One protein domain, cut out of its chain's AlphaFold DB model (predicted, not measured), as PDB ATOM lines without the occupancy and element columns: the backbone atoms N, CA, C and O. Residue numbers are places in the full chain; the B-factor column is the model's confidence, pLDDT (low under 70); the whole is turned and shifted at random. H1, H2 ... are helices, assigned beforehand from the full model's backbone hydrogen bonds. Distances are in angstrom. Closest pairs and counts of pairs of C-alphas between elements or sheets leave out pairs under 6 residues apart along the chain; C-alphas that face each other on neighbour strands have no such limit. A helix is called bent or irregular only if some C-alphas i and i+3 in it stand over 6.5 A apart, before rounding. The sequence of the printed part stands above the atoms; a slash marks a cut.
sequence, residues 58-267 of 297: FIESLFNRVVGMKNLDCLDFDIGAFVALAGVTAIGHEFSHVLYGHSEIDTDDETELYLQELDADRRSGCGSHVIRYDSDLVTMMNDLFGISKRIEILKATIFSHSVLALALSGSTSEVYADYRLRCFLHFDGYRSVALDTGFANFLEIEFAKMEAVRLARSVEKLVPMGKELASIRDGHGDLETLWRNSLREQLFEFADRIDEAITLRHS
ATOM      1  N   PHE A  58      58.412 -43.100 -53.929       85.69
ATOM      2  CA  PHE A  58      57.124 -43.082 -53.245       85.69
ATOM      3  C   PHE A  58      56.981 -41.874 -52.307       85.69
ATOM      4  O   PHE A  58      55.964 -41.183 -52.353       85.69
ATOM      5  N   ILE A  59      58.013 -41.546 -51.524       84.88
ATOM      6  CA  ILE A  59      58.035 -40.327 -50.696       84.88
ATOM      7  C   ILE A  59      57.911 -39.059 -51.552       84.88
ATOM      8  O   ILE A  59      57.167 -38.144 -51.198       84.88
ATOM      9  N   GLU A  60      58.593 -39.002 -52.695       83.56
ATOM     10  CA  GLU A  60      58.478 -37.896 -53.655       83.56
ATOM     11  C   GLU A  60      57.057 -37.792 -54.226       83.56
ATOM     12  O   GLU A  60      56.488 -36.702 -54.299       83.56
ATOM     13  N   SER A  61      56.440 -38.931 -54.553       86.44
ATOM     14  CA  SER A  61      55.046 -39.006 -55.004       86.44
ATOM     15  C   SER A  61      54.061 -38.466 -53.954       86.44
ATOM     16  O   SER A  61      53.124 -37.739 -54.305       86.44
ATOM     17  N   LEU A  62      54.285 -38.753 -52.666       89.50
ATOM     18  CA  LEU A  62      53.512 -38.174 -51.559       89.50
ATOM     19  C   LEU A  62      53.730 -36.659 -51.453       89.50
ATOM     20  O   LEU A  62      52.770 -35.907 -51.302       89.50
ATOM     21  N   PHE A  63      54.973 -36.190 -51.581       87.62
ATOM     22  CA  PHE A  63      55.290 -34.761 -51.525       87.62
ATOM     23  C   PHE A  63      54.609 -33.975 -52.654       87.62
ATOM     24  O   PHE A  63      54.007 -32.929 -52.409       87.62
ATOM     25  N   ASN A  64      54.603 -34.518 -53.873       85.38
ATOM     26  CA  ASN A  64      53.929 -33.914 -55.026       85.38
ATOM     27  C   ASN A  64      52.416 -33.727 -54.815       85.38
ATOM     28  O   ASN A  64      51.831 -32.814 -55.395       85.38
ATOM     29  N   ARG A  65      51.785 -34.543 -53.958       87.50
ATOM     30  CA  ARG A  65      50.353 -34.443 -53.617       87.50
ATOM     31  C   ARG A  65      50.033 -33.355 -52.601       87.50
ATOM     32  O   ARG A  65      48.868 -33.009 -52.453       87.50
ATOM     33  N   VAL A  66      51.034 -32.814 -51.907       88.25
ATOM     34  CA  VAL A  66      50.817 -31.808 -50.853       88.25
ATOM     35  C   VAL A  66      51.598 -30.514 -51.068       88.25
ATOM     36  O   VAL A  66      51.279 -29.511 -50.441       88.25
ATOM     37  N   VAL A  67      52.574 -30.473 -51.982       87.44
ATOM     38  CA  VAL A  67      53.429 -29.289 -52.204       87.44
ATOM     39  C   VAL A  67      52.640 -28.021 -52.561       87.44
ATOM     40  O   VAL A  67      53.010 -26.922 -52.144       87.44
ATOM     41  N   GLY A  68      51.513 -28.163 -53.268       84.69
ATOM     42  CA  GLY A  68      50.613 -27.054 -53.606       84.69
ATOM     43  C   GLY A  68      49.900 -26.430 -52.399       84.69
ATOM     44  O   GLY A  68      49.360 -25.334 -52.506       84.69
ATOM     45  N   MET A  69      49.936 -27.084 -51.233       88.12
ATOM     46  CA  MET A  69      49.268 -26.647 -50.001       88.12
ATOM     47  C   MET A  69      50.108 -25.680 -49.156       88.12
ATOM     48  O   MET A  69      49.610 -25.152 -48.168       88.12
ATOM     49  N   LYS A  70      51.377 -25.437 -49.518       82.69
ATOM     50  CA  LYS A  70      52.357 -24.710 -48.686       82.69
ATOM     51  C   LYS A  70      51.955 -23.285 -48.271       82.69
ATOM     52  O   LYS A  70      52.530 -22.758 -47.330       82.69
ATOM     53  N   ASN A  71      51.019 -22.667 -48.991       79.38
ATOM     54  CA  ASN A  71      50.578 -21.284 -48.785       79.38
ATOM     55  C   ASN A  71      49.111 -21.201 -48.322       79.38
ATOM     56  O   ASN A  71      48.463 -20.181 -48.529       79.38
ATOM     57  N   LEU A  72      48.542 -22.286 -47.790       81.88
ATOM     58  CA  LEU A  72      47.180 -22.259 -47.270       81.88
ATOM     59  C   LEU A  72      47.142 -21.581 -45.904       81.88
ATOM     60  O   LEU A  72      47.698 -22.107 -44.944       81.88
ATOM     61  N   ASP A  73      46.380 -20.495 -45.802       74.19
ATOM     62  CA  ASP A  73      46.184 -19.743 -44.553       74.19
ATOM     63  C   ASP A  73      45.582 -20.583 -43.412       74.19
ATOM     64  O   ASP A  73      45.624 -20.193 -42.252       74.19
ATOM     65  N   CYS A  74      44.982 -21.735 -43.727       73.12
ATOM     66  CA  CYS A  74      44.346 -22.612 -42.748       73.12
ATOM     67  C   CYS A  74      45.278 -23.665 -42.125       73.12
ATOM     68  O   CYS A  74      44.791 -24.496 -41.351       73.12
ATOM     69  N   LEU A  75      46.568 -23.672 -42.476       78.75
ATOM     70  CA  LEU A  75      47.561 -24.598 -41.934       78.75
ATOM     71  C   LEU A  75      48.536 -23.871 -41.005       78.75
ATOM     72  O   LEU A  75      49.356 -23.076 -41.447       78.75
ATOM     73  N   ASP A  76      48.492 -24.230 -39.723       83.06
ATOM     74  CA  ASP A  76      49.417 -23.723 -38.698       83.06
ATOM     75  C   ASP A  76      50.771 -24.469 -38.691       83.06
ATOM     76  O   ASP A  76      51.636 -24.182 -37.866       83.06
ATOM     77  N   PHE A  77      50.957 -25.460 -39.572       86.06
ATOM     78  CA  PHE A  77      52.106 -26.367 -39.577       86.06
ATOM     79  C   PHE A  77      52.600 -26.692 -40.997       86.06
ATOM     80  O   PHE A  77      51.885 -26.539 -41.988       86.06
ATOM     81  N   ASP A  78      53.841 -27.170 -41.093       89.12
ATOM     82  CA  ASP A  78      54.517 -27.524 -42.343       89.12
ATOM     83  C   ASP A  78      53.869 -28.755 -43.006       89.12
ATOM     84  O   ASP A  78      53.700 -29.816 -42.398       89.12
ATOM     85  N   ILE A  79      53.557 -28.633 -44.297       88.81
ATOM     86  CA  ILE A  79      52.905 -29.673 -45.111       88.81
ATOM     87  C   ILE A  79      53.691 -30.992 -45.183       88.81
ATOM     88  O   ILE A  79      53.117 -32.048 -45.457       88.81
ATOM     89  N   GLY A  80      54.996 -30.964 -44.906       87.19
ATOM     90  CA  GLY A  80      55.847 -32.141 -44.796       87.19
ATOM     91  C   GLY A  80      55.413 -33.090 -43.679       87.19
ATOM     92  O   GLY A  80      55.730 -34.279 -43.756       87.19
ATOM     93  N   ALA A  81      54.627 -32.620 -42.703       88.88
ATOM     94  CA  ALA A  81      54.000 -33.477 -41.706       88.88
ATOM     95  C   ALA A  81      53.042 -34.496 -42.336       88.88
ATOM     96  O   ALA A  81      53.021 -35.649 -41.909       88.88
ATOM     97  N   PHE A  82      52.298 -34.120 -43.385       90.94
ATOM     98  CA  PHE A  82      51.421 -35.062 -44.085       90.94
ATOM     99  C   PHE A  82      52.226 -36.174 -44.757       90.94
ATOM    100  O   PHE A  82      51.851 -37.339 -44.682       90.94
ATOM    101  N   VAL A  83      53.364 -35.834 -45.369       89.38
ATOM    102  CA  VAL A  83      54.251 -36.820 -46.006       89.38
ATOM    103  C   VAL A  83      54.870 -37.747 -44.970       89.38
ATOM    104  O   VAL A  83      54.921 -38.958 -45.176       89.38
ATOM    105  N   ALA A  84      55.322 -37.190 -43.844       84.69
ATOM    106  CA  ALA A  84      55.885 -37.983 -42.768       84.69
ATOM    107  C   ALA A  84      54.857 -38.975 -42.215       84.69
ATOM    108  O   ALA A  84      55.130 -40.169 -42.202       84.69
ATOM    109  N   LEU A  85      53.665 -38.512 -41.837       87.38
ATOM    110  CA  LEU A  85      52.617 -39.364 -41.265       87.38
ATOM    111  C   LEU A  85      52.080 -40.406 -42.260       87.38
ATOM    112  O   LEU A  85      51.812 -41.544 -41.871       87.38
ATOM    113  N   ALA A  86      52.014 -40.073 -43.552       89.56
ATOM    114  CA  ALA A  86      51.705 -41.044 -44.600       89.56
ATOM    115  C   ALA A  86      52.781 -42.141 -44.693       89.56
ATOM    116  O   ALA A  86      52.454 -43.324 -44.756       89.56
ATOM    117  N   GLY A  87      54.067 -41.776 -44.641       83.94
ATOM    118  CA  GLY A  87      55.165 -42.749 -44.638       83.94
ATOM    119  C   GLY A  87      55.183 -43.629 -43.383       83.94
ATOM    120  O   GLY A  87      55.435 -44.827 -43.475       83.94
ATOM    121  N   VAL A  88      54.859 -43.059 -42.220       78.88
ATOM    122  CA  VAL A  88      54.698 -43.797 -40.953       78.88
ATOM    123  C   VAL A  88      53.606 -44.836 -41.067       78.88
ATOM    124  O   VAL A  88      53.808 -45.981 -40.680       78.88
ATOM    125  N   THR A  89      52.466 -44.432 -41.617       85.06
ATOM    126  CA  THR A  89      51.348 -45.339 -41.824       85.06
ATOM    127  C   THR A  89      51.748 -46.481 -42.754       85.06
ATOM    128  O   THR A  89      51.538 -47.636 -42.403       85.06
ATOM    129  N   ALA A  90      52.379 -46.180 -43.894       85.31
ATOM    130  CA  ALA A  90      52.821 -47.206 -44.838       85.31
ATOM    131  C   ALA A  90      53.776 -48.218 -44.180       85.31
ATOM    132  O   ALA A  90      53.648 -49.418 -44.383       85.31
ATOM    133  N   ILE A  91      54.700 -47.753 -43.334       78.50
ATOM    134  CA  ILE A  91      55.579 -48.635 -42.555       78.50
ATOM    135  C   ILE A  91      54.774 -49.441 -41.521       78.50
ATOM    136  O   ILE A  91      55.013 -50.634 -41.357       78.50
ATOM    137  N   GLY A  92      53.814 -48.813 -40.836       78.06
ATOM    138  CA  GLY A  92      52.939 -49.460 -39.853       78.06
ATOM    139  C   GLY A  92      52.048 -50.560 -40.442       78.06
ATOM    140  O   GLY A  92      51.842 -51.583 -39.791       78.06
ATOM    141  N   HIS A  93      51.569 -50.385 -41.675       85.62
ATOM    142  CA  HIS A  93      50.847 -51.409 -42.443       85.62
ATOM    143  C   HIS A  93      51.707 -52.657 -42.625       85.62
ATOM    144  O   HIS A  93      51.341 -53.749 -42.201       85.62
ATOM    145  N   GLU A  94      52.919 -52.479 -43.146       81.19
ATOM    146  CA  GLU A  94      53.851 -53.581 -43.410       81.19
ATOM    147  C   GLU A  94      54.349 -54.254 -42.123       81.19
ATOM    148  O   GLU A  94      54.582 -55.461 -42.088       81.19
ATOM    149  N   PHE A  95      54.485 -53.495 -41.033       75.31
ATOM    150  CA  PHE A  95      54.731 -54.073 -39.713       75.31
ATOM    151  C   PHE A  95      53.584 -54.958 -39.252       75.31
ATOM    152  O   PHE A  95      53.842 -55.985 -38.629       75.31
ATOM    153  N   SER A  96      52.344 -54.576 -39.550       76.25
ATOM    154  CA  SER A  96      51.183 -55.359 -39.145       76.25
ATOM    155  C   SER A  96      51.230 -56.743 -39.795       76.25
ATOM    156  O   SER A  96      51.086 -57.742 -39.102       76.25
ATOM    157  N   HIS A  97      51.609 -56.822 -41.073       77.25
ATOM    158  CA  HIS A  97      51.782 -58.102 -41.772       77.25
ATOM    159  C   HIS A  97      52.822 -59.046 -41.159       77.25
ATOM    160  O   HIS A  97      52.681 -60.270 -41.231       77.25
ATOM    161  N   VAL A  98      53.882 -58.486 -40.577       71.50
ATOM    162  CA  VAL A  98      54.978 -59.257 -39.976       71.50
ATOM    163  C   VAL A  98      54.700 -59.612 -38.519       71.50
ATOM    164  O   VAL A  98      55.023 -60.711 -38.087       71.50
ATOM    165  N   LEU A  99      54.135 -58.686 -37.744       66.12
ATOM    166  CA  LEU A  99      53.899 -58.877 -36.311       66.12
ATOM    167  C   LEU A  99      52.658 -59.722 -36.030       66.12
ATOM    168  O   LEU A  99      52.624 -60.420 -35.022       66.12
ATOM    169  N   TYR A 100      51.666 -59.657 -36.916       64.06
ATOM    170  CA  TYR A 100      50.403 -60.383 -36.795       64.06
ATOM    171  C   TYR A 100      50.338 -61.592 -37.713       64.06
ATOM    172  O   TYR A 100      49.255 -62.056 -38.031       64.06
ATOM    173  N   GLY A 101      51.488 -62.097 -38.167       60.38
ATOM    174  CA  GLY A 101      51.562 -63.369 -38.880       60.38
ATOM    175  C   GLY A 101      50.709 -63.454 -40.148       60.38
ATOM    176  O   GLY A 101      50.492 -64.558 -40.633       60.38
ATOM    177  N   HIS A 102      50.255 -62.329 -40.722       69.69
ATOM    178  CA  HIS A 102      49.517 -62.331 -41.992       69.69
ATOM    179  C   HIS A 102      50.351 -63.025 -43.076       69.69
ATOM    180  O   HIS A 102      49.875 -63.888 -43.798       69.69
ATOM    181  N   SER A 103      51.654 -62.728 -43.086       59.97
ATOM    182  CA  SER A 103      52.641 -63.364 -43.966       59.97
ATOM    183  C   SER A 103      53.050 -64.795 -43.574       59.97
ATOM    184  O   SER A 103      53.830 -65.413 -44.291       59.97
ATOM    185  N   GLU A 104      52.570 -65.320 -42.443       49.75
ATOM    186  CA  GLU A 104      52.877 -66.673 -41.947       49.75
ATOM    187  C   GLU A 104      51.742 -67.679 -42.201       49.75
ATOM    188  O   GLU A 104      51.918 -68.894 -42.026       49.75
ATOM    189  N   ILE A 105      50.583 -67.178 -42.628       55.88
ATOM    190  CA  ILE A 105      49.480 -67.966 -43.163       55.88
ATOM    191  C   ILE A 105      49.692 -67.997 -44.677       55.88
ATOM    192  O   ILE A 105      49.187 -67.141 -45.395       55.88
ATOM    193  N   ASP A 106      50.506 -68.944 -45.152       58.66
ATOM    194  CA  ASP A 106      50.618 -69.248 -46.586       58.66
ATOM    195  C   ASP A 106      49.227 -69.673 -47.088       58.66
ATOM    196  O   ASP A 106      48.817 -70.827 -46.924       58.66
ATOM    197  N   THR A 107      48.478 -68.717 -47.633       67.69
ATOM    198  CA  THR A 107      47.131 -68.900 -48.173       67.69
ATOM    199  C   THR A 107      47.065 -68.298 -49.568       67.69
ATOM    200  O   THR A 107      47.505 -67.171 -49.797       67.69
ATOM    201  N   ASP A 108      46.518 -69.070 -50.503       76.12
ATOM    202  CA  ASP A 108      46.188 -68.606 -51.852       76.12
ATOM    203  C   ASP A 108      44.719 -68.125 -51.928       76.12
ATOM    204  O   ASP A 108      44.226 -67.810 -53.011       76.12
ATOM    205  N   ASP A 109      43.992 -68.094 -50.798       83.94
ATOM    206  CA  ASP A 109      42.606 -67.620 -50.741       83.94
ATOM    207  C   ASP A 109      42.558 -66.088 -50.822       83.94
ATOM    208  O   ASP A 109      42.939 -65.374 -49.891       83.94
ATOM    209  N   GLU A 110      42.047 -65.573 -51.940       83.56
ATOM    210  CA  GLU A 110      41.914 -64.137 -52.199       83.56
ATOM    211  C   GLU A 110      41.071 -63.410 -51.141       83.56
ATOM    212  O   GLU A 110      41.351 -62.253 -50.831       83.56
ATOM    213  N   THR A 111      40.080 -64.077 -50.539       85.12
ATOM    214  CA  THR A 111      39.258 -63.490 -49.468       85.12
ATOM    215  C   THR A 111      40.073 -63.328 -48.194       85.12
ATOM    216  O   THR A 111      39.969 -62.313 -47.504       85.12
ATOM    217  N   GLU A 112      40.906 -64.316 -47.877       84.44
ATOM    218  CA  GLU A 112      41.773 -64.267 -46.705       84.44
ATOM    219  C   GLU A 112      42.862 -63.204 -46.872       84.44
ATOM    220  O   GLU A 112      43.059 -62.381 -45.979       84.44
ATOM    221  N   LEU A 113      43.496 -63.148 -48.046       84.06
ATOM    222  CA  LEU A 113      44.466 -62.106 -48.387       84.06
ATOM    223  C   LEU A 113      43.835 -60.705 -48.341       84.06
ATOM    224  O   LEU A 113      44.452 -59.759 -47.847       84.06
ATOM    225  N   TYR A 114      42.587 -60.570 -48.790       87.62
ATOM    226  CA  TYR A 114      41.838 -59.322 -48.683       87.62
ATOM    227  C   TYR A 114      41.623 -58.905 -47.222       87.62
ATOM    228  O   TYR A 114      41.889 -57.757 -46.860       87.62
ATOM    229  N   LEU A 115      41.210 -59.832 -46.352       88.06
ATOM    230  CA  LEU A 115      41.030 -59.566 -44.921       88.06
ATOM    231  C   LEU A 115      42.353 -59.221 -44.214       88.06
ATOM    232  O   LEU A 115      42.358 -58.321 -43.372       88.06
ATOM    233  N   GLN A 116      43.474 -59.849 -44.592       87.12
ATOM    234  CA  GLN A 116      44.811 -59.481 -44.100       87.12
ATOM    235  C   GLN A 116      45.145 -58.019 -44.411       87.12
ATOM    236  O   GLN A 116      45.653 -57.292 -43.555       87.12
ATOM    237  N   GLU A 117      44.856 -57.571 -45.633       87.81
ATOM    238  CA  GLU A 117      45.092 -56.190 -46.052       87.81
ATOM    239  C   GLU A 117      44.170 -55.203 -45.326       87.81
ATOM    240  O   GLU A 117      44.651 -54.165 -44.866       87.81
ATOM    241  N   LEU A 118      42.885 -55.540 -45.131       90.31
ATOM    242  CA  LEU A 118      41.964 -54.712 -44.340       90.31
ATOM    243  C   LEU A 118      42.432 -54.557 -42.887       90.31
ATOM    244  O   LEU A 118      42.373 -53.458 -42.324       90.31
ATOM    245  N   ASP A 119      42.883 -55.650 -42.269       88.38
ATOM    246  CA  ASP A 119      43.359 -55.620 -40.889       88.38
ATOM    247  C   ASP A 119      44.668 -54.833 -40.781       88.38
ATOM    248  O   ASP A 119      44.812 -53.989 -39.895       88.38
ATOM    249  N   ALA A 120      45.589 -55.005 -41.733       86.94
ATOM    250  CA  ALA A 120      46.821 -54.223 -41.795       86.94
ATOM    251  C   ALA A 120      46.553 -52.713 -41.957       86.94
ATOM    252  O   ALA A 120      47.138 -51.913 -41.216       86.94
ATOM    253  N   ASP A 121      45.608 -52.311 -42.820       90.31
ATOM    254  CA  ASP A 121      45.208 -50.906 -42.974       90.31
ATOM    255  C   ASP A 121      44.649 -50.356 -41.649       90.31
ATOM    256  O   ASP A 121      45.047 -49.279 -41.190       90.31
ATOM    257  N   ARG A 122      43.775 -51.112 -40.970       89.88
ATOM    258  CA  ARG A 122      43.204 -50.705 -39.678       89.88
ATOM    259  C   ARG A 122      44.265 -50.608 -38.578       89.88
ATOM    260  O   ARG A 122      44.319 -49.609 -37.854       89.88
ATOM    261  N   ARG A 123      45.137 -51.609 -38.451       84.69
ATOM    262  CA  ARG A 123      46.211 -51.647 -37.444       84.69
ATOM    263  C   ARG A 123      47.267 -50.578 -37.674       84.69
ATOM    264  O   ARG A 123      47.775 -50.022 -36.700       84.69
ATOM    265  N   SER A 124      47.544 -50.207 -38.923       84.62
ATOM    266  CA  SER A 124      48.410 -49.063 -39.231       84.62
ATOM    267  C   SER A 124      47.860 -47.750 -38.644       84.62
ATOM    268  O   SER A 124      48.629 -46.901 -38.179       84.62
ATOM    269  N   GLY A 125      46.529 -47.617 -38.561       85.31
ATOM    270  CA  GLY A 125      45.836 -46.541 -37.850       85.31
ATOM    271  C   GLY A 125      46.131 -46.533 -36.358       85.31
ATOM    272  O   GLY A 125      46.537 -45.504 -35.814       85.31
ATOM    273  N   CYS A 126      46.023 -47.691 -35.704       80.25
ATOM    274  CA  CYS A 126      46.414 -47.845 -34.301       80.25
ATOM    275  C   CYS A 126      47.898 -47.489 -34.089       80.25
ATOM    276  O   CYS A 126      48.244 -46.718 -33.195       80.25
ATOM    277  N   GLY A 127      48.777 -48.001 -34.955       71.69
ATOM    278  CA  GLY A 127      50.225 -47.786 -34.908       71.69
ATOM    279  C   GLY A 127      50.658 -46.344 -35.099       71.69
ATOM    280  O   GLY A 127      51.605 -45.883 -34.459       71.69
ATOM    281  N   SER A 128      49.925 -45.598 -35.925       78.19
ATOM    282  CA  SER A 128      50.160 -44.170 -36.154       78.19
ATOM    283  C   SER A 128      50.068 -43.353 -34.861       78.19
ATOM    284  O   SER A 128      50.604 -42.251 -34.790       78.19
ATOM    285  N   HIS A 129      49.452 -43.893 -33.804       77.62
ATOM    286  CA  HIS A 129      49.382 -43.255 -32.495       77.62
ATOM    287  C   HIS A 129      50.735 -43.176 -31.752       77.62
ATOM    288  O   HIS A 129      50.883 -42.355 -30.846       77.62
ATOM    289  N   VAL A 130      51.761 -43.926 -32.180       71.69
ATOM    290  CA  VAL A 130      53.126 -43.891 -31.607       71.69
ATOM    291  C   VAL A 130      53.720 -42.481 -31.523       71.69
ATOM    292  O   VAL A 130      54.444 -42.165 -30.581       71.69
ATOM    293  N   ILE A 131      53.355 -41.605 -32.468       69.75
ATOM    294  CA  ILE A 131      53.822 -40.213 -32.569       69.75
ATOM    295  C   ILE A 131      53.438 -39.353 -31.355       69.75
ATOM    296  O   ILE A 131      53.845 -38.198 -31.273       69.75
ATOM    297  N   ARG A 132      52.607 -39.876 -30.443       74.69
ATOM    298  CA  ARG A 132      52.184 -39.215 -29.201       74.69
ATOM    299  C   ARG A 132      52.912 -39.711 -27.956       74.69
ATOM    300  O   ARG A 132      52.923 -38.978 -26.971       74.69
ATOM    301  N   TYR A 133      53.451 -40.928 -27.976       70.12
ATOM    302  CA  TYR A 133      54.026 -41.567 -26.786       70.12
ATOM    303  C   TYR A 133      55.537 -41.436 -26.692       70.12
ATOM    304  O   TYR A 133      56.076 -41.423 -25.589       70.12
ATOM    305  N   ASP A 134      56.219 -41.330 -27.828       71.12
ATOM    306  CA  ASP A 134      57.653 -41.067 -27.838       71.12
ATOM    307  C   ASP A 134      57.881 -39.552 -27.709       71.12
ATOM    308  O   ASP A 134      57.510 -38.770 -28.589       71.12
ATOM    309  N   SER A 135      58.460 -39.132 -26.581       73.38
ATOM    310  CA  SER A 135      58.723 -37.720 -26.283       73.38
ATOM    311  C   SER A 135      59.630 -37.058 -27.315       73.38
ATOM    312  O   SER A 135      59.430 -35.890 -27.640       73.38
ATOM    313  N   ASP A 136      60.593 -37.797 -27.864       75.88
ATOM    314  CA  ASP A 136      61.492 -37.275 -28.886       75.88
ATOM    315  C   ASP A 136      60.738 -37.094 -30.202       75.88
ATOM    316  O   ASP A 136      60.940 -36.094 -30.884       75.88
ATOM    317  N   LEU A 137      59.834 -38.016 -30.556       74.88
ATOM    318  CA  LEU A 137      58.971 -37.852 -31.726       74.88
ATOM    319  C   LEU A 137      58.055 -36.646 -31.595       74.88
ATOM    320  O   LEU A 137      57.913 -35.897 -32.558       74.88
ATOM    321  N   VAL A 138      57.456 -36.434 -30.425       77.31
ATOM    322  CA  VAL A 138      56.619 -35.256 -30.173       77.31
ATOM    323  C   VAL A 138      57.438 -33.976 -30.354       77.31
ATOM    324  O   VAL A 138      57.014 -33.082 -31.088       77.31
ATOM    325  N   THR A 139      58.634 -33.912 -29.763       82.88
ATOM    326  CA  THR A 139      59.551 -32.777 -29.936       82.88
ATOM    327  C   THR A 139      59.953 -32.597 -31.397       82.88
ATOM    328  O   THR A 139      59.876 -31.494 -31.921       82.88
ATOM    329  N   MET A 140      60.290 -33.670 -32.113       82.56
ATOM    330  CA  MET A 140      60.650 -33.596 -33.531       82.56
ATOM    331  C   MET A 140      59.481 -33.150 -34.415       82.56
ATOM    332  O   MET A 140      59.695 -32.390 -35.356       82.56
ATOM    333  N   MET A 141      58.251 -33.597 -34.145       84.56
ATOM    334  CA  MET A 141      57.058 -33.146 -34.869       84.56
ATOM    335  C   MET A 141      56.834 -31.641 -34.688       84.56
ATOM    336  O   MET A 141      56.517 -30.944 -35.654       84.56
ATOM    337  N   ASN A 142      57.064 -31.134 -33.476       88.94
ATOM    338  CA  ASN A 142      57.015 -29.709 -33.184       88.94
ATOM    339  C   ASN A 142      58.160 -28.940 -33.864       88.94
ATOM    340  O   ASN A 142      57.915 -28.002 -34.614       88.94
ATOM    341  N   ASP A 143      59.407 -29.357 -33.672       87.56
ATOM    342  CA  ASP A 143      60.581 -28.602 -34.119       87.56
ATOM    343  C   ASP A 143      60.749 -28.620 -35.643       87.56
ATOM    344  O   ASP A 143      61.189 -27.645 -36.256       87.56
ATOM    345  N   LEU A 144      60.411 -29.740 -36.287       85.19
ATOM    346  CA  LEU A 144      60.593 -29.896 -37.728       85.19
ATOM    347  C   LEU A 144      59.405 -29.373 -38.526       85.19
ATOM    348  O   LEU A 144      59.634 -28.844 -39.624       85.19
ATOM    349  N   PHE A 145      58.187 -29.534 -37.994       88.81
ATOM    350  CA  PHE A 145      56.947 -29.277 -38.722       88.81
ATOM    351  C   PHE A 145      55.991 -28.293 -38.040       88.81
ATOM    352  O   PHE A 145      54.990 -27.941 -38.647       88.81
ATOM    353  N   GLY A 146      56.266 -27.816 -36.827       88.94
ATOM    354  CA  GLY A 146      55.404 -26.861 -36.121       88.94
ATOM    355  C   GLY A 146      54.141 -27.474 -35.513       88.94
ATOM    356  O   GLY A 146      53.247 -26.741 -35.098       88.94
ATOM    357  N   ILE A 147      54.038 -28.806 -35.453       89.56
ATOM    358  CA  ILE A 147      52.876 -29.470 -34.860       89.56
ATOM    359  C   ILE A 147      53.047 -29.550 -33.344       89.56
ATOM    360  O   ILE A 147      53.785 -30.391 -32.833       89.56
ATOM    361  N   SER A 148      52.315 -28.702 -32.627       85.50
ATOM    362  CA  SER A 148      52.406 -28.578 -31.166       85.50
ATOM    363  C   SER A 148      51.112 -28.985 -30.466       85.50
ATOM    364  O   SER A 148      51.124 -29.488 -29.337       85.50
ATOM    365  N   LYS A 149      49.966 -28.812 -31.133       88.31
ATOM    366  CA  LYS A 149      48.656 -29.061 -30.534       88.31
ATOM    367  C   LYS A 149      48.183 -30.477 -30.816       88.31
ATOM    368  O   LYS A 149      48.383 -31.065 -31.877       88.31
ATOM    369  N   ARG A 150      47.442 -31.020 -29.852       86.69
ATOM    370  CA  ARG A 150      46.713 -32.290 -29.979       86.69
ATOM    371  C   ARG A 150      45.883 -32.359 -31.257       86.69
ATOM    372  O   ARG A 150      45.987 -33.324 -32.008       86.69
ATOM    373  N   ILE A 151      45.100 -31.313 -31.497       89.19
ATOM    374  CA  ILE A 151      44.182 -31.272 -32.625       89.19
ATOM    375  C   ILE A 151      44.899 -31.215 -33.978       89.19
ATOM    376  O   ILE A 151      44.410 -31.779 -34.951       89.19
ATOM    377  N   GLU A 152      46.079 -30.597 -34.041       89.94
ATOM    378  CA  GLU A 152      46.912 -30.578 -35.246       89.94
ATOM    379  C   GLU A 152      47.407 -31.988 -35.578       89.94
ATOM    380  O   GLU A 152      47.323 -32.393 -36.731       89.94
ATOM    381  N   ILE A 153      47.811 -32.781 -34.573       88.31
ATOM    382  CA  ILE A 153      48.200 -34.185 -34.795       88.31
ATOM    383  C   ILE A 153      47.022 -35.024 -35.292       88.31
ATOM    384  O   ILE A 153      47.193 -35.788 -36.242       88.31
ATOM    385  N   LEU A 154      45.832 -34.865 -34.702       90.31
ATOM    386  CA  LEU A 154      44.628 -35.565 -35.165       90.31
ATOM    387  C   LEU A 154      44.338 -35.228 -36.637       90.31
ATOM    388  O   LEU A 154      44.227 -36.127 -37.469       90.31
ATOM    389  N   LYS A 155      44.279 -33.932 -36.978       91.06
ATOM    390  CA  LYS A 155      44.030 -33.457 -38.349       91.06
ATOM    391  C   LYS A 155      45.094 -33.961 -39.325       91.06
ATOM    392  O   LYS A 155      44.749 -34.480 -40.386       91.06
ATOM    393  N   ALA A 156      46.371 -33.833 -38.961       91.06
ATOM    394  CA  ALA A 156      47.492 -34.240 -39.797       91.06
ATOM    395  C   ALA A 156      47.488 -35.746 -40.061       91.06
ATOM    396  O   ALA A 156      47.638 -36.157 -41.209       91.06
ATOM    397  N   THR A 157      47.222 -36.557 -39.036       90.50
ATOM    398  CA  THR A 157      47.146 -38.018 -39.162       90.50
ATOM    399  C   THR A 157      45.999 -38.420 -40.087       90.50
ATOM    400  O   THR A 157      46.216 -39.122 -41.072       90.50
ATOM    401  N   ILE A 158      44.798 -37.888 -39.845       92.25
ATOM    402  CA  ILE A 158      43.597 -38.213 -40.623       92.25
ATOM    403  C   ILE A 158      43.742 -37.795 -42.096       92.25
ATOM    404  O   ILE A 158      43.366 -38.549 -42.993       92.25
ATOM    405  N   PHE A 159      44.282 -36.604 -42.364       92.94
ATOM    406  CA  PHE A 159      44.464 -36.118 -43.733       92.94
ATOM    407  C   PHE A 159      45.608 -36.835 -44.462       92.94
ATOM    408  O   PHE A 159      45.472 -37.169 -45.640       92.94
ATOM    409  N   SER A 160      46.719 -37.116 -43.770       92.31
ATOM    410  CA  SER A 160      47.875 -37.806 -44.359       92.31
ATOM    411  C   SER A 160      47.511 -39.167 -44.948       92.31
ATOM    412  O   SER A 160      48.045 -39.549 -45.989       92.31
ATOM    413  N   HIS A 161      46.539 -39.863 -44.358       91.25
ATOM    414  CA  HIS A 161      46.101 -41.143 -44.891       91.25
ATOM    415  C   HIS A 161      45.359 -41.020 -46.220       91.25
ATOM    416  O   HIS A 161      45.441 -41.902 -47.069       91.25
ATOM    417  N   SER A 162      44.643 -39.922 -46.452       92.06
ATOM    418  CA  SER A 162      44.019 -39.694 -47.757       92.06
ATOM    419  C   SER A 162      45.075 -39.463 -48.833       92.06
ATOM    420  O   SER A 162      44.924 -39.951 -49.950       92.06
ATOM    421  N   VAL A 163      46.182 -38.802 -48.476       91.50
ATOM    422  CA  VAL A 163      47.349 -38.649 -49.357       91.50
ATOM    423  C   VAL A 163      47.986 -40.009 -49.652       91.50
ATOM    424  O   VAL A 163      48.290 -40.291 -50.812       91.50
ATOM    425  N   LEU A 164      48.142 -40.859 -48.631       90.75
ATOM    426  CA  LEU A 164      48.654 -42.222 -48.778       90.75
ATOM    427  C   LEU A 164      47.762 -43.065 -49.693       90.75
ATOM    428  O   LEU A 164      48.229 -43.584 -50.702       90.75
ATOM    429  N   ALA A 165      46.472 -43.153 -49.382       88.56
ATOM    430  CA  ALA A 165      45.513 -43.943 -50.140       88.56
ATOM    431  C   ALA A 165      45.446 -43.514 -51.614       88.56
ATOM    432  O   ALA A 165      45.439 -44.353 -52.512       88.56
ATOM    433  N   LEU A 166      45.487 -42.208 -51.881       87.19
ATOM    434  CA  LEU A 166      45.549 -41.669 -53.238       87.19
ATOM    435  C   LEU A 166      46.874 -41.977 -53.954       87.19
ATOM    436  O   LEU A 166      46.923 -42.072 -55.177       87.19
ATOM    437  N   ALA A 167      47.985 -42.093 -53.226       85.69
ATOM    438  CA  ALA A 167      49.252 -42.525 -53.813       85.69
ATOM    439  C   ALA A 167      49.238 -44.009 -54.213       85.69
ATOM    440  O   ALA A 167      49.990 -44.395 -55.104       85.69
ATOM    441  N   LEU A 168      48.364 -44.805 -53.592       80.69
ATOM    442  CA  LEU A 168      48.225 -46.243 -53.813       80.69
ATOM    443  C   LEU A 168      47.063 -46.619 -54.746       80.69
ATOM    444  O   LEU A 168      46.998 -47.751 -55.205       80.69
ATOM    445  N   SER A 169      46.178 -45.682 -55.100       74.06
ATOM    446  CA  SER A 169      44.954 -45.946 -55.877       74.06
ATOM    447  C   SER A 169      45.172 -46.495 -57.299       74.06
ATOM    448  O   SER A 169      44.202 -46.780 -57.992       74.06
ATOM    449  N   GLY A 170      46.422 -46.601 -57.761       62.25
ATOM    450  CA  GLY A 170      46.789 -47.186 -59.054       62.25
ATOM    451  C   GLY A 170      47.018 -48.703 -59.038       62.25
ATOM    452  O   GLY A 170      47.223 -49.274 -60.105       62.25
ATOM    453  N   SER A 171      47.009 -49.366 -57.874       58.91
ATOM    454  CA  SER A 171      47.148 -50.826 -57.786       58.91
ATOM    455  C   SER A 171      45.787 -51.515 -57.941       58.91
ATOM    456  O   SER A 171      44.934 -51.400 -57.067       58.91
ATOM    457  N   THR A 172      45.580 -52.237 -59.043       50.47
ATOM    458  CA  THR A 172      44.289 -52.824 -59.458       50.47
ATOM    459  C   THR A 172      44.107 -54.297 -59.057       50.47
ATOM    460  O   THR A 172      43.501 -55.055 -59.809       50.47
ATOM    461  N   SER A 173      44.683 -54.754 -57.941       58.28
ATOM    462  CA  SER A 173      44.515 -56.150 -57.497       58.28
ATOM    463  C   SER A 173      43.248 -56.304 -56.654       58.28
ATOM    464  O   SER A 173      43.011 -55.479 -55.775       58.28
ATOM    465  N   GLU A 174      42.480 -57.371 -56.894       63.56
ATOM    466  CA  GLU A 174      41.269 -57.728 -56.131       63.56
ATOM    467  C   GLU A 174      41.563 -58.040 -54.650       63.56
ATOM    468  O   GLU A 174      40.681 -57.923 -53.806       63.56
ATOM    469  N   VAL A 175      42.829 -58.321 -54.313       72.75
ATOM    470  CA  VAL A 175      43.320 -58.521 -52.938       72.75
ATOM    471  C   VAL A 175      43.338 -57.218 -52.128       72.75
ATOM    472  O   VAL A 175      43.359 -57.236 -50.902       72.75
ATOM    473  N   TYR A 176      43.329 -56.055 -52.779       73.12
ATOM    474  CA  TYR A 176      43.433 -54.777 -52.088       73.12
ATOM    475  C   TYR A 176      42.078 -54.081 -51.986       73.12
ATOM    476  O   TYR A 176      41.398 -53.869 -52.988       73.12
ATOM    477  N   ALA A 177      41.742 -53.612 -50.780       80.69
ATOM    478  CA  ALA A 177      40.659 -52.649 -50.613       80.69
ATOM    479  C   ALA A 177      40.858 -51.437 -51.518       80.69
ATOM    480  O   ALA A 177      41.983 -50.951 -51.715       80.69
ATOM    481  N   ASP A 178      39.737 -50.904 -52.006       86.94
ATOM    482  CA  ASP A 178      39.756 -49.631 -52.696       86.94
ATOM    483  C   ASP A 178      40.301 -48.538 -51.767       86.94
ATOM    484  O   ASP A 178      40.158 -48.563 -50.540       86.94
ATOM    485  N   TYR A 179      40.931 -47.539 -52.372       86.31
ATOM    486  CA  TYR A 179      41.642 -46.485 -51.663       86.31
ATOM    487  C   TYR A 179      40.762 -45.728 -50.641       86.31
ATOM    488  O   TYR A 179      41.276 -45.219 -49.641       86.31
ATOM    489  N   ARG A 180      39.436 -45.657 -50.825       90.44
ATOM    490  CA  ARG A 180      38.548 -45.015 -49.849       90.44
ATOM    491  C   ARG A 180      38.344 -45.911 -48.633       90.44
ATOM    492  O   ARG A 180      38.492 -45.415 -47.513       90.44
ATOM    493  N   LEU A 181      38.065 -47.203 -48.835       90.25
ATOM    494  CA  LEU A 181      37.911 -48.170 -47.745       90.25
ATOM    495  C   LEU A 181      39.187 -48.277 -46.902       90.25
ATOM    496  O   LEU A 181      39.104 -48.168 -45.679       90.25
ATOM    497  N   ARG A 182      40.367 -48.342 -47.535       89.75
ATOM    498  CA  ARG A 182      41.667 -48.286 -46.834       89.75
ATOM    499  C   ARG A 182      41.769 -47.062 -45.926       89.75
ATOM    500  O   ARG A 182      42.120 -47.145 -44.750       89.75
ATOM    501  N   CYS A 183      41.396 -45.896 -46.461       91.69
ATOM    502  CA  CYS A 183      41.414 -44.649 -45.706       91.69
ATOM    503  C   CYS A 183      40.419 -44.611 -44.551       91.69
ATOM    504  O   CYS A 183      40.673 -43.946 -43.543       91.69
ATOM    505  N   PHE A 184      39.277 -45.269 -44.698       93.25
ATOM    506  CA  PHE A 184      38.319 -45.409 -43.618       93.25
ATOM    507  C   PHE A 184      38.828 -46.359 -42.524       93.25
ATOM    508  O   PHE A 184      38.741 -46.008 -41.349       93.25
ATOM    509  N   LEU A 185      39.405 -47.508 -42.881       92.50
ATOM    510  CA  LEU A 185      39.896 -48.496 -41.914       92.50
ATOM    511  C   LEU A 185      41.030 -47.950 -41.048       92.50
ATOM    512  O   LEU A 185      40.982 -48.090 -39.825       92.50
ATOM    513  N   HIS A 186      41.987 -47.234 -41.642       92.12
ATOM    514  CA  HIS A 186      42.991 -46.501 -40.868       92.12
ATOM    515  C   HIS A 186      42.360 -45.525 -39.874       92.12
ATOM    516  O   HIS A 186      42.732 -45.499 -38.699       92.12
ATOM    517  N   PHE A 187      41.374 -44.744 -40.324       92.81
ATOM    518  CA  PHE A 187      40.661 -43.817 -39.451       92.81
ATOM    519  C   PHE A 187      39.935 -44.547 -38.315       92.81
ATOM    520  O   PHE A 187      39.991 -44.073 -37.183       92.81
ATOM    521  N   ASP A 188      39.295 -45.690 -38.578       92.69
ATOM    522  CA  ASP A 188      38.640 -46.499 -37.546       92.69
ATOM    523  C   ASP A 188      39.636 -46.990 -36.486       92.69
ATOM    524  O   ASP A 188      39.381 -46.839 -35.286       92.69
ATOM    525  N   GLY A 189      40.795 -47.504 -36.911       89.50
ATOM    526  CA  GLY A 189      41.865 -47.929 -36.008       89.50
ATOM    527  C   GLY A 189      42.418 -46.769 -35.177       89.50
ATOM    528  O   GLY A 189      42.470 -46.844 -33.947       89.50
ATOM    529  N   TYR A 190      42.742 -45.647 -35.825       89.56
ATOM    530  CA  TYR A 190      43.246 -44.452 -35.146       89.56
ATOM    531  C   TYR A 190      42.223 -43.861 -34.164       89.56
ATOM    532  O   TYR A 190      42.569 -43.531 -33.030       89.56
ATOM    533  N   ARG A 191      40.945 -43.769 -34.564       90.69
ATOM    534  CA  ARG A 191      39.833 -43.340 -33.700       90.69
ATOM    535  C   ARG A 191      39.723 -44.237 -32.473       90.69
ATOM    536  O   ARG A 191      39.573 -43.724 -31.368       90.69
ATOM    537  N   SER A 192      39.793 -45.553 -32.671       87.75
ATOM    538  CA  SER A 192      39.657 -46.534 -31.593       87.75
ATOM    539  C   SER A 192      40.737 -46.336 -30.531       87.75
ATOM    540  O   SER A 192      40.409 -46.148 -29.362       87.75
ATOM    541  N   VAL A 193      42.012 -46.283 -30.936       84.06
ATOM    542  CA  VAL A 193      43.121 -46.109 -29.985       84.06
ATOM    543  C   VAL A 193      43.149 -44.709 -29.361       84.06
ATOM    544  O   VAL A 193      43.483 -44.562 -28.187       84.06
ATOM    545  N   ALA A 194      42.756 -43.666 -30.101       85.81
ATOM    546  CA  ALA A 194      42.713 -42.301 -29.580       85.81
ATOM    547  C   ALA A 194      41.665 -42.127 -28.467       85.81
ATOM    548  O   ALA A 194      41.904 -41.377 -27.517       85.81
ATOM    549  N   LEU A 195      40.522 -42.814 -28.578       86.12
ATOM    550  CA  LEU A 195      39.485 -42.839 -27.544       86.12
ATOM    551  C   LEU A 195      39.911 -43.680 -26.340       86.12
ATOM    552  O   LEU A 195      39.800 -43.218 -25.207       86.12
ATOM    553  N   ASP A 196      40.405 -44.891 -26.594       83.25
ATOM    554  CA  ASP A 196      40.784 -45.864 -25.565       83.25
ATOM    555  C   ASP A 196      41.846 -45.310 -24.605       83.25
ATOM    556  O   ASP A 196      41.744 -45.386 -23.384       83.25
ATOM    557  N   THR A 197      42.830 -44.620 -25.169       80.56
ATOM    558  CA  THR A 197      43.967 -44.077 -24.423       80.56
ATOM    559  C   THR A 197      43.678 -42.722 -23.773       80.56
ATOM    560  O   THR A 197      44.561 -42.122 -23.156       80.56
ATOM    561  N   GLY A 198      42.458 -42.193 -23.939       82.25
ATOM    562  CA  GLY A 198      42.083 -40.852 -23.491       82.25
ATOM    563  C   GLY A 198      42.843 -39.733 -24.211       82.25
ATOM    564  O   GLY A 198      42.864 -38.593 -23.737       82.25
ATOM    565  N   PHE A 199      43.485 -40.039 -25.344       84.62
ATOM    566  CA  PHE A 199      44.232 -39.059 -26.115       84.62
ATOM    567  C   PHE A 199      43.329 -37.950 -26.648       84.62
ATOM    568  O   PHE A 199      43.719 -36.787 -26.609       84.62
ATOM    569  N   ALA A 200      42.138 -38.293 -27.132       88.75
ATOM    570  CA  ALA A 200      41.152 -37.343 -27.620       88.75
ATOM    571  C   ALA A 200      39.745 -37.830 -27.280       88.75
ATOM    572  O   ALA A 200      39.484 -39.031 -27.252       88.75
ATOM    573  N   ASN A 201      38.823 -36.902 -27.039       92.50
ATOM    574  CA  ASN A 201      37.413 -37.251 -26.908       92.50
ATOM    575  C   ASN A 201      36.727 -37.341 -28.285       92.50
ATOM    576  O   ASN A 201      37.266 -36.916 -29.308       92.50
ATOM    577  N   PHE A 202      35.503 -37.872 -28.300       91.69
ATOM    578  CA  PHE A 202      34.717 -38.042 -29.525       91.69
ATOM    579  C   PHE A 202      34.545 -36.736 -30.321       91.69
ATOM    580  O   PHE A 202      34.709 -36.737 -31.538       91.69
ATOM    581  N   LEU A 203      34.277 -35.610 -29.649       94.12
ATOM    582  CA  LEU A 203      34.069 -34.320 -30.313       94.12
ATOM    583  C   LEU A 203      35.351 -33.796 -30.971       94.12
ATOM    584  O   LEU A 203      35.292 -33.253 -32.070       94.12
ATOM    585  N   GLU A 204      36.511 -33.975 -30.334       94.50
ATOM    586  CA  GLU A 204      37.807 -33.602 -30.916       94.50
ATOM    587  C   GLU A 204      38.117 -34.416 -32.179       94.50
ATOM    588  O   GLU A 204      38.621 -33.867 -33.161       94.50
ATOM    589  N   ILE A 205      37.794 -35.714 -32.171       92.31
ATOM    590  CA  ILE A 205      38.002 -36.606 -33.318       92.31
ATOM    591  C   ILE A 205      37.068 -36.232 -34.471       92.31
ATOM    592  O   ILE A 205      37.531 -36.093 -35.604       92.31
ATOM    593  N   GLU A 206      35.778 -36.017 -34.202       92.06
ATOM    594  CA  GLU A 206      34.824 -35.595 -35.233       92.06
ATOM    595  C   GLU A 206      35.174 -34.210 -35.792       92.06
ATOM    596  O   GLU A 206      35.154 -34.011 -37.008       92.06
ATOM    597  N   PHE A 207      35.608 -33.274 -34.943       93.50
ATOM    598  CA  PHE A 207      36.115 -31.981 -35.401       93.50
ATOM    599  C   PHE A 207      37.343 -32.144 -36.312       93.50
ATOM    600  O   PHE A 207      37.401 -31.542 -37.385       93.50
ATOM    601  N   ALA A 208      38.308 -32.993 -35.944       92.81
ATOM    602  CA  ALA A 208      39.470 -33.274 -36.788       92.81
ATOM    603  C   ALA A 208      39.081 -33.927 -38.126       92.81
ATOM    604  O   ALA A 208      39.628 -33.566 -39.170       92.81
ATOM    605  N   LYS A 209      38.108 -34.850 -38.113       92.31
ATOM    606  CA  LYS A 209      37.555 -35.496 -39.312       92.31
ATOM    607  C   LYS A 209      36.918 -34.470 -40.250       92.31
ATOM    608  O   LYS A 209      37.226 -34.490 -41.443       92.31
ATOM    609  N   MET A 210      36.079 -33.576 -39.720       92.88
ATOM    610  CA  MET A 210      35.447 -32.488 -40.475       92.88
ATOM    611  C   MET A 210      36.479 -31.524 -41.059       92.88
ATOM    612  O   MET A 210      36.396 -31.148 -42.226       92.88
ATOM    613  N   GLU A 211      37.489 -31.157 -40.277       92.19
ATOM    614  CA  GLU A 211      38.555 -30.266 -40.728       92.19
ATOM    615  C   GLU A 211      39.417 -30.902 -41.820       92.19
ATOM    616  O   GLU A 211      39.788 -30.220 -42.772       92.19
ATOM    617  N   ALA A 212      39.665 -32.213 -41.756       91.25
ATOM    618  CA  ALA A 212      40.327 -32.939 -42.836       91.25
ATOM    619  C   ALA A 212      39.484 -32.958 -44.129       91.25
ATOM    620  O   ALA A 212      40.041 -32.816 -45.215       91.25
ATOM    621  N   VAL A 213      38.150 -33.075 -44.032       91.88
ATOM    622  CA  VAL A 213      37.236 -32.937 -45.190       91.88
ATOM    623  C   VAL A 213      37.310 -31.521 -45.766       91.88
ATOM    624  O   VAL A 213      37.504 -31.347 -46.970       91.88
ATOM    625  N   ARG A 214      37.208 -30.493 -44.912       92.06
ATOM    626  CA  ARG A 214      37.306 -29.087 -45.327       92.06
ATOM    627  C   ARG A 214      38.641 -28.807 -46.009       92.06
ATOM    628  O   ARG A 214      38.666 -28.141 -47.044       92.06
ATOM    629  N   LEU A 215      39.734 -29.330 -45.461       91.56
ATOM    630  CA  LEU A 215      41.063 -29.206 -46.043       91.56
ATOM    631  C   LEU A 215      41.127 -29.882 -47.416       91.56
ATOM    632  O   LEU A 215      41.543 -29.233 -48.369       91.56
ATOM    633  N   ALA A 216      40.641 -31.120 -47.556       91.38
ATOM    634  CA  ALA A 216      40.640 -31.843 -48.833       91.38
ATOM    635  C   ALA A 216      39.889 -31.087 -49.939       91.38
ATOM    636  O   ALA A 216      40.400 -30.936 -51.046       91.38
ATOM    637  N   ARG A 217      38.726 -30.514 -49.614       92.00
ATOM    638  CA  ARG A 217      37.960 -29.664 -50.540       92.00
ATOM    639  C   ARG A 217      38.677 -28.356 -50.870       92.00
ATOM    640  O   ARG A 217      38.649 -27.897 -52.007       92.00
ATOM    641  N   SER A 218      39.353 -27.760 -49.889       90.19
ATOM    642  CA  SER A 218      40.093 -26.504 -50.076       90.19
ATOM    643  C   SER A 218      41.282 -26.672 -51.028       90.19
ATOM    644  O   SER A 218      41.694 -25.710 -51.672       90.19
ATOM    645  N   VAL A 219      41.821 -27.891 -51.145       88.31
ATOM    646  CA  VAL A 219      42.980 -28.197 -51.999       88.31
ATOM    647  C   VAL A 219      42.618 -28.842 -53.328       88.31
ATOM    648  O   VAL A 219      43.511 -29.095 -54.132       88.31
ATOM    649  N   GLU A 220      41.325 -29.026 -53.611       91.12
ATOM    650  CA  GLU A 220      40.810 -29.709 -54.805       91.12
ATOM    651  C   GLU A 220      41.437 -29.197 -56.113       91.12
ATOM    652  O   GLU A 220      41.755 -29.972 -57.013       91.12
ATOM    653  N   LYS A 221      41.636 -27.877 -56.201       88.75
ATOM    654  CA  LYS A 221      42.197 -27.186 -57.374       88.75
ATOM    655  C   LYS A 221      43.677 -26.819 -57.225       88.75
ATOM    656  O   LYS A 221      44.242 -26.233 -58.143       88.75
ATOM    657  N   LEU A 222      44.280 -27.097 -56.070       85.94
ATOM    658  CA  LEU A 222      45.631 -26.648 -55.712       85.94
ATOM    659  C   LEU A 222      46.678 -27.751 -55.840       85.94
ATOM    660  O   LEU A 222      47.857 -27.450 -56.020       85.94
ATOM    661  N   VAL A 223      46.263 -29.013 -55.732       86.25
ATOM    662  CA  VAL A 223      47.166 -30.164 -55.804       86.25
ATOM    663  C   VAL A 223      46.765 -31.120 -56.927       86.25
ATOM    664  O   VAL A 223      45.578 -31.226 -57.257       86.25
ATOM    665  N   PRO A 224      47.730 -31.842 -57.526       84.25
ATOM    666  CA  PRO A 224      47.427 -32.934 -58.441       84.25
ATOM    667  C   PRO A 224      46.470 -33.936 -57.789       84.25
ATOM    668  O   PRO A 224      46.669 -34.320 -56.638       84.25
ATOM    669  N   MET A 225      45.445 -34.359 -58.534       87.06
ATOM    670  CA  MET A 225      44.407 -35.283 -58.057       87.06
ATOM    671  C   MET A 225      43.645 -34.795 -56.802       87.06
ATOM    672  O   MET A 225      43.171 -35.583 -55.982       87.06
ATOM    673  N   GLY A 226      43.528 -33.473 -56.617       89.06
ATOM    674  CA  GLY A 226      42.818 -32.893 -55.471       89.06
ATOM    675  C   GLY A 226      41.327 -33.260 -55.414       89.06
ATOM    676  O   GLY A 226      40.767 -33.362 -54.323       89.06
ATOM    677  N   LYS A 227      40.688 -33.518 -56.564       91.38
ATOM    678  CA  LYS A 227      39.298 -34.008 -56.649       91.38
ATOM    679  C   LYS A 227      39.135 -35.384 -56.038       91.38
ATOM    680  O   LYS A 227      38.213 -35.622 -55.263       91.38
ATOM    681  N   GLU A 228      40.045 -36.279 -56.368       90.94
ATOM    682  CA  GLU A 228      40.094 -37.630 -55.846       90.94
ATOM    683  C   GLU A 228      40.356 -37.595 -54.339       90.94
ATOM    684  O   GLU A 228      39.669 -38.285 -53.587       90.94
ATOM    685  N   LEU A 229      41.254 -36.717 -53.877       90.00
ATOM    686  CA  LEU A 229      41.514 -36.514 -52.450       90.00
ATOM    687  C   LEU A 229      40.260 -36.064 -51.682       90.00
ATOM    688  O   LEU A 229      39.963 -36.606 -50.615       90.00
ATOM    689  N   ALA A 230      39.503 -35.105 -52.224       92.00
ATOM    690  CA  ALA A 230      38.224 -34.685 -51.653       92.00
ATOM    691  C   ALA A 230      37.207 -35.836 -51.654       92.00
ATOM    692  O   ALA A 230      36.571 -36.108 -50.636       92.00
ATOM    693  N   SER A 231      37.129 -36.581 -52.756       91.44
ATOM    694  CA  SER A 231      36.205 -37.700 -52.917       91.44
ATOM    695  C   SER A 231      36.452 -38.851 -51.930       91.44
ATOM    696  O   SER A 231      35.492 -39.441 -51.432       91.44
ATOM    697  N   ILE A 232      37.715 -39.134 -51.581       90.56
ATOM    698  CA  ILE A 232      38.076 -40.089 -50.514       90.56
ATOM    699  C   ILE A 232      37.417 -39.708 -49.193       90.56
ATOM    700  O   ILE A 232      36.851 -40.555 -48.503       90.56
ATOM    701  N   ARG A 233      37.508 -38.424 -48.838       90.38
ATOM    702  CA  ARG A 233      37.002 -37.901 -47.569       90.38
ATOM    703  C   ARG A 233      35.484 -37.804 -47.557       90.38
ATOM    704  O   ARG A 233      34.877 -38.111 -46.537       90.38
ATOM    705  N   ASP A 234      34.878 -37.404 -48.669       88.94
ATOM    706  CA  ASP A 234      33.424 -37.285 -48.788       88.94
ATOM    707  C   ASP A 234      32.725 -38.652 -48.662       88.94
ATOM    708  O   ASP A 234      31.653 -38.736 -48.066       88.94
ATOM    709  N   GLY A 235      33.359 -39.735 -49.128       84.94
ATOM    710  CA  GLY A 235      32.825 -41.101 -49.044       84.94
ATOM    711  C   GLY A 235      32.935 -41.785 -47.672       84.94
ATOM    712  O   GLY A 235      32.498 -42.924 -47.528       84.94
ATOM    713  N   HIS A 236      33.510 -41.139 -46.647       85.00
ATOM    714  CA  HIS A 236      33.720 -41.767 -45.329       85.00
ATOM    715  C   HIS A 236      32.422 -42.197 -44.632       85.00
ATOM    716  O   HIS A 236      32.442 -43.179 -43.895       85.00
ATOM    717  N   GLY A 237      31.309 -41.484 -44.834       85.06
ATOM    718  CA  GLY A 237      30.022 -41.832 -44.210       85.06
ATOM    719  C   GLY A 237      29.433 -43.144 -44.738       85.06
ATOM    720  O   GLY A 237      28.984 -43.988 -43.959       85.06
ATOM    721  N   ASP A 238      29.503 -43.347 -46.053       89.25
ATOM    722  CA  ASP A 238      29.028 -44.574 -46.698       89.25
ATOM    723  C   ASP A 238      29.889 -45.774 -46.282       89.25
ATOM    724  O   ASP A 238      29.371 -46.840 -45.945       89.25
ATOM    725  N   LEU A 239      31.209 -45.576 -46.204       92.06
ATOM    726  CA  LEU A 239      32.151 -46.599 -45.748       92.06
ATOM    727  C   LEU A 239      31.972 -46.957 -44.275       92.06
ATOM    728  O   LEU A 239      32.091 -48.124 -43.917       92.06
ATOM    729  N   GLU A 240      31.634 -45.988 -43.423       91.31
ATOM    730  CA  GLU A 240      31.306 -46.268 -42.025       91.31
ATOM    731  C   GLU A 240      30.067 -47.162 -41.902       91.31
ATOM    732  O   GLU A 240      30.016 -48.040 -41.038       91.31
ATOM    733  N   THR A 241      29.090 -46.977 -42.790       91.75
ATOM    734  CA  THR A 241      27.893 -47.820 -42.853       91.75
ATOM    735  C   THR A 241      28.238 -49.234 -43.323       91.75
ATOM    736  O   THR A 241      27.855 -50.200 -42.663       91.75
ATOM    737  N   LEU A 242      29.013 -49.366 -44.408       90.94
ATOM    738  CA  LEU A 242      29.506 -50.657 -44.906       90.94
ATOM    739  C   LEU A 242      30.305 -51.411 -43.831       90.94
ATOM    740  O   LEU A 242      30.081 -52.599 -43.590       90.94
ATOM    741  N   TRP A 243      31.207 -50.707 -43.147       91.44
ATOM    742  CA  TRP A 243      32.008 -51.257 -42.063       91.44
ATOM    743  C   TRP A 243      31.141 -51.832 -40.951       91.44
ATOM    744  O   TRP A 243      31.273 -53.006 -40.611       91.44
ATOM    745  N   ARG A 244      30.218 -51.027 -40.413       89.88
ATOM    746  CA  ARG A 244      29.364 -51.428 -39.288       89.88
ATOM    747  C   ARG A 244      28.435 -52.588 -39.627       89.88
ATOM    748  O   ARG A 244      28.178 -53.401 -38.747       89.88
ATOM    749  N   ASN A 245      27.934 -52.645 -40.859       91.00
ATOM    750  CA  ASN A 245      26.876 -53.578 -41.234       91.00
ATOM    751  C   ASN A 245      27.382 -54.872 -41.877       91.00
ATOM    752  O   ASN A 245      26.604 -55.813 -41.999       91.00
ATOM    753  N   SER A 246      28.626 -54.915 -42.365       86.44
ATOM    754  CA  SER A 246      29.079 -56.048 -43.184       86.44
ATOM    755  C   SER A 246      30.513 -56.482 -42.920       86.44
ATOM    756  O   SER A 246      30.760 -57.678 -42.861       86.44
ATOM    757  N   LEU A 247      31.456 -55.552 -42.753       88.56
ATOM    758  CA  LEU A 247      32.881 -55.907 -42.701       88.56
ATOM    759  C   LEU A 247      33.425 -56.085 -41.282       88.56
ATOM    760  O   LEU A 247      34.359 -56.855 -41.087       88.56
ATOM    761  N   ARG A 248      32.865 -55.379 -40.292       90.19
ATOM    762  CA  ARG A 248      33.421 -55.363 -38.934       90.19
ATOM    763  C   ARG A 248      33.443 -56.752 -38.310       90.19
ATOM    764  O   ARG A 248      34.489 -57.174 -37.852       90.19
ATOM    765  N   GLU A 249      32.315 -57.446 -38.276       88.50
ATOM    766  CA  GLU A 249      32.241 -58.774 -37.654       88.50
ATOM    767  C   GLU A 249      33.212 -59.755 -38.324       88.50
ATOM    768  O   GLU A 249      34.050 -60.338 -37.645       88.50
ATOM    769  N   GLN A 250      33.213 -59.795 -39.660       86.62
ATOM    770  CA  GLN A 250      34.112 -60.644 -40.448       86.62
ATOM    771  C   GLN A 250      35.594 -60.368 -40.162       86.62
ATOM    772  O   GLN A 250      36.369 -61.304 -39.976       86.62
ATOM    773  N   LEU A 251      35.999 -59.092 -40.105       85.88
ATOM    774  CA  LEU A 251      37.395 -58.741 -39.839       85.88
ATOM    775  C   LEU A 251      37.818 -59.139 -38.423       85.88
ATOM    776  O   LEU A 251      38.940 -59.595 -38.227       85.88
ATOM    777  N   PHE A 252      36.928 -58.968 -37.442       84.31
ATOM    778  CA  PHE A 252      37.243 -59.301 -36.057       84.31
ATOM    779  C   PHE A 252      37.325 -60.814 -35.837       84.31
ATOM    780  O   PHE A 252      38.280 -61.266 -35.216       84.31
ATOM    781  N   GLU A 253      36.409 -61.593 -36.419       84.88
ATOM    782  CA  GLU A 253      36.487 -63.061 -36.408       84.88
ATOM    783  C   GLU A 253      37.768 -63.573 -37.076       84.88
ATOM    784  O   GLU A 253      38.408 -64.511 -36.597       84.88
ATOM    785  N   PHE A 254      38.161 -62.949 -38.186       83.12
ATOM    786  CA  PHE A 254      39.407 -63.257 -38.871       83.12
ATOM    787  C   PHE A 254      40.636 -62.958 -38.000       83.12
ATOM    788  O   PHE A 254      41.483 -63.832 -37.822       83.12
ATOM    789  N   ALA A 255      40.719 -61.759 -37.422       77.19
ATOM    790  CA  ALA A 255      41.833 -61.367 -36.562       77.19
ATOM    791  C   ALA A 255      41.947 -62.265 -35.317       77.19
ATOM    792  O   ALA A 255      43.054 -62.672 -34.970       77.19
ATOM    793  N   ASP A 256      40.822 -62.642 -34.700       77.88
ATOM    794  CA  ASP A 256      40.804 -63.558 -33.554       77.88
ATOM    795  C   ASP A 256      41.353 -64.943 -33.940       77.88
ATOM    796  O   ASP A 256      42.193 -65.503 -33.234       77.88
ATOM    797  N   ARG A 257      40.963 -65.476 -35.108       77.00
ATOM    798  CA  ARG A 257      41.510 -66.740 -35.636       77.00
ATOM    799  C   ARG A 257      43.019 -66.681 -35.866       77.00
ATOM    800  O   ARG A 257      43.716 -67.660 -35.591       77.00
ATOM    801  N   ILE A 258      43.522 -65.570 -36.404       72.44
ATOM    802  CA  ILE A 258      44.961 -65.362 -36.598       72.44
ATOM    803  C   ILE A 258      45.677 -65.335 -35.248       72.44
ATOM    804  O   ILE A 258      46.660 -66.055 -35.062       72.44
ATOM    805  N   ASP A 259      45.165 -64.562 -34.291       69.00
ATOM    806  CA  ASP A 259      45.745 -64.453 -32.954       69.00
ATOM    807  C   ASP A 259      45.763 -65.818 -32.237       69.00
ATOM    808  O   ASP A 259      46.755 -66.165 -31.586       69.00
ATOM    809  N   GLU A 260      44.726 -66.644 -32.401       67.00
ATOM    810  CA  GLU A 260      44.689 -68.029 -31.916       67.00
ATOM    811  C   GLU A 260      45.745 -68.913 -32.594       67.00
ATOM    812  O   GLU A 260      46.493 -69.622 -31.909       67.00
ATOM    813  N   ALA A 261      45.855 -68.858 -33.925       61.94
ATOM    814  CA  ALA A 261      46.821 -69.641 -34.696       61.94
ATOM    815  C   ALA A 261      48.274 -69.288 -34.334       61.94
ATOM    816  O   ALA A 261      49.108 -70.182 -34.140       61.94
ATOM    817  N   ILE A 262      48.564 -67.994 -34.169       61.88
ATOM    818  CA  ILE A 262      49.852 -67.487 -33.690       61.88
ATOM    819  C   ILE A 262      50.081 -67.945 -32.253       61.88
ATOM    820  O   ILE A 262      51.139 -68.486 -31.947       61.88
ATOM    821  N   THR A 263      49.097 -67.813 -31.363       60.00
ATOM    822  CA  THR A 263      49.233 -68.225 -29.954       60.00
ATOM    823  C   THR A 263      49.525 -69.722 -29.813       60.00
ATOM    824  O   THR A 263      50.352 -70.116 -28.984       60.00
ATOM    825  N   LEU A 264      48.897 -70.562 -30.639       53.00
ATOM    826  CA  LEU A 264      49.134 -72.007 -30.690       53.00
ATOM    827  C   LEU A 264      50.547 -72.336 -31.198       53.00
ATOM    828  O   LEU A 264      51.249 -73.135 -30.568       53.00
ATOM    829  N   ARG A 265      51.001 -71.691 -32.283       49.00
ATOM    830  CA  ARG A 265      52.342 -71.899 -32.871       49.00
ATOM    831  C   ARG A 265      53.479 -71.328 -32.014       49.00
ATOM    832  O   ARG A 265      54.525 -71.956 -31.890       49.00
ATOM    833  N   HIS A 266      53.260 -70.185 -31.368       46.91
ATOM    834  CA  HIS A 266      54.241 -69.467 -30.543       46.91
ATOM    835  C   HIS A 266      54.175 -69.818 -29.049       46.91
ATOM    836  O   HIS A 266      54.792 -69.147 -28.219       46.91
ATOM    837  N   SER A 267      53.515 -70.924 -28.683       38.94
ATOM    838  CA  SER A 267      53.653 -71.536 -27.352       38.94
ATOM    839  C   SER A 267      55.104 -71.941 -27.011       38.94
ATOM    840  O   SER A 267      55.396 -72.204 -25.844       38.94
TER     841      SER A 267
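Overview. This is residues 58 to 267 of the 297 residues of an uncharacterized protein of Rhizobium sp. NXC14 (UniProt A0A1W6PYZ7). The longest helix, H9, bends along one side of a cluster of crossing helices, one arm packing on H6 and the other on H3. H5 and H6 lie side by side in the middle; H2 crosses H5, H3 crosses H2 and H6, H7 and H8 pack on H5, and H1 packs on H2 and H5. The 210 printed residues include nine named helices, H1 to H9 in order, and no named strand: all helix, mostly crossed. The whole is compact, with a radius of gyration of the C-alphas of 17.0 A and spans of 53 by 37 by 32 A.

Along the chain. H9, residues 236 to 265, was assigned as one helix by its hydrogen bonds but is bent: C-alphas 245 and 248 are 7.2 A apart. Its arms are H9a, residues 236 to 245, and H9b, residues 248 to 265, 25.8 A long. H3 is residues 110 to 132, 35.4 A; H2, 80 to 99, 28.1 A; H5, 150 to 168, 27.7 A; H6, 179 to 196, 26.1 A; H7, 202 to 218, 24.2 A. H1 is residues 58 to 64, H4 135 to 145, H8 226 to 234. C-alpha 58 is at (57.124, -43.082, -53.245), C-alpha 265 at (52.342, -71.899, -32.871).

Arrangement. H9a touches residues 180 to 184 of H6 alone, C-alphas 236 and 184 being closest at 6.1 A. Residues 251 to 255 of H9b alone touch H3, closest at C-alphas 251 and 115, 6.3 A. H3 touches H6 at a steep tilt of 47 degrees, with C-alphas 125 and 186 closest at 4.1 A. H5, the hub, touches five helices: H1, H2, H6, H7 and H8. H5 and H6 form a hairpin, closest at C-alphas 165 and 179, 4.9 A. H2 and H4 only just touch, with 3 pairs of C-alphas within 8 A, closest at C-alphas 81 and 145, 5.9 A. O i to N i+4 pairs are within hydrogen-bond range throughout H1, H2, H4, H6, H7, H9a and H9b, and in 15 of 19 in H3, 14 of 15 in H5 and 4 of 5 in H8.

Size, cuts and confidence. C-alphas 73 and 267, the two farthest apart, are 55.1 A apart. The printed part has no cut; the link H1 to H2 is long, 15 residues. Residues 99 to 107, 131, 170 to 174 and 259 to 267 have pLDDT under 70.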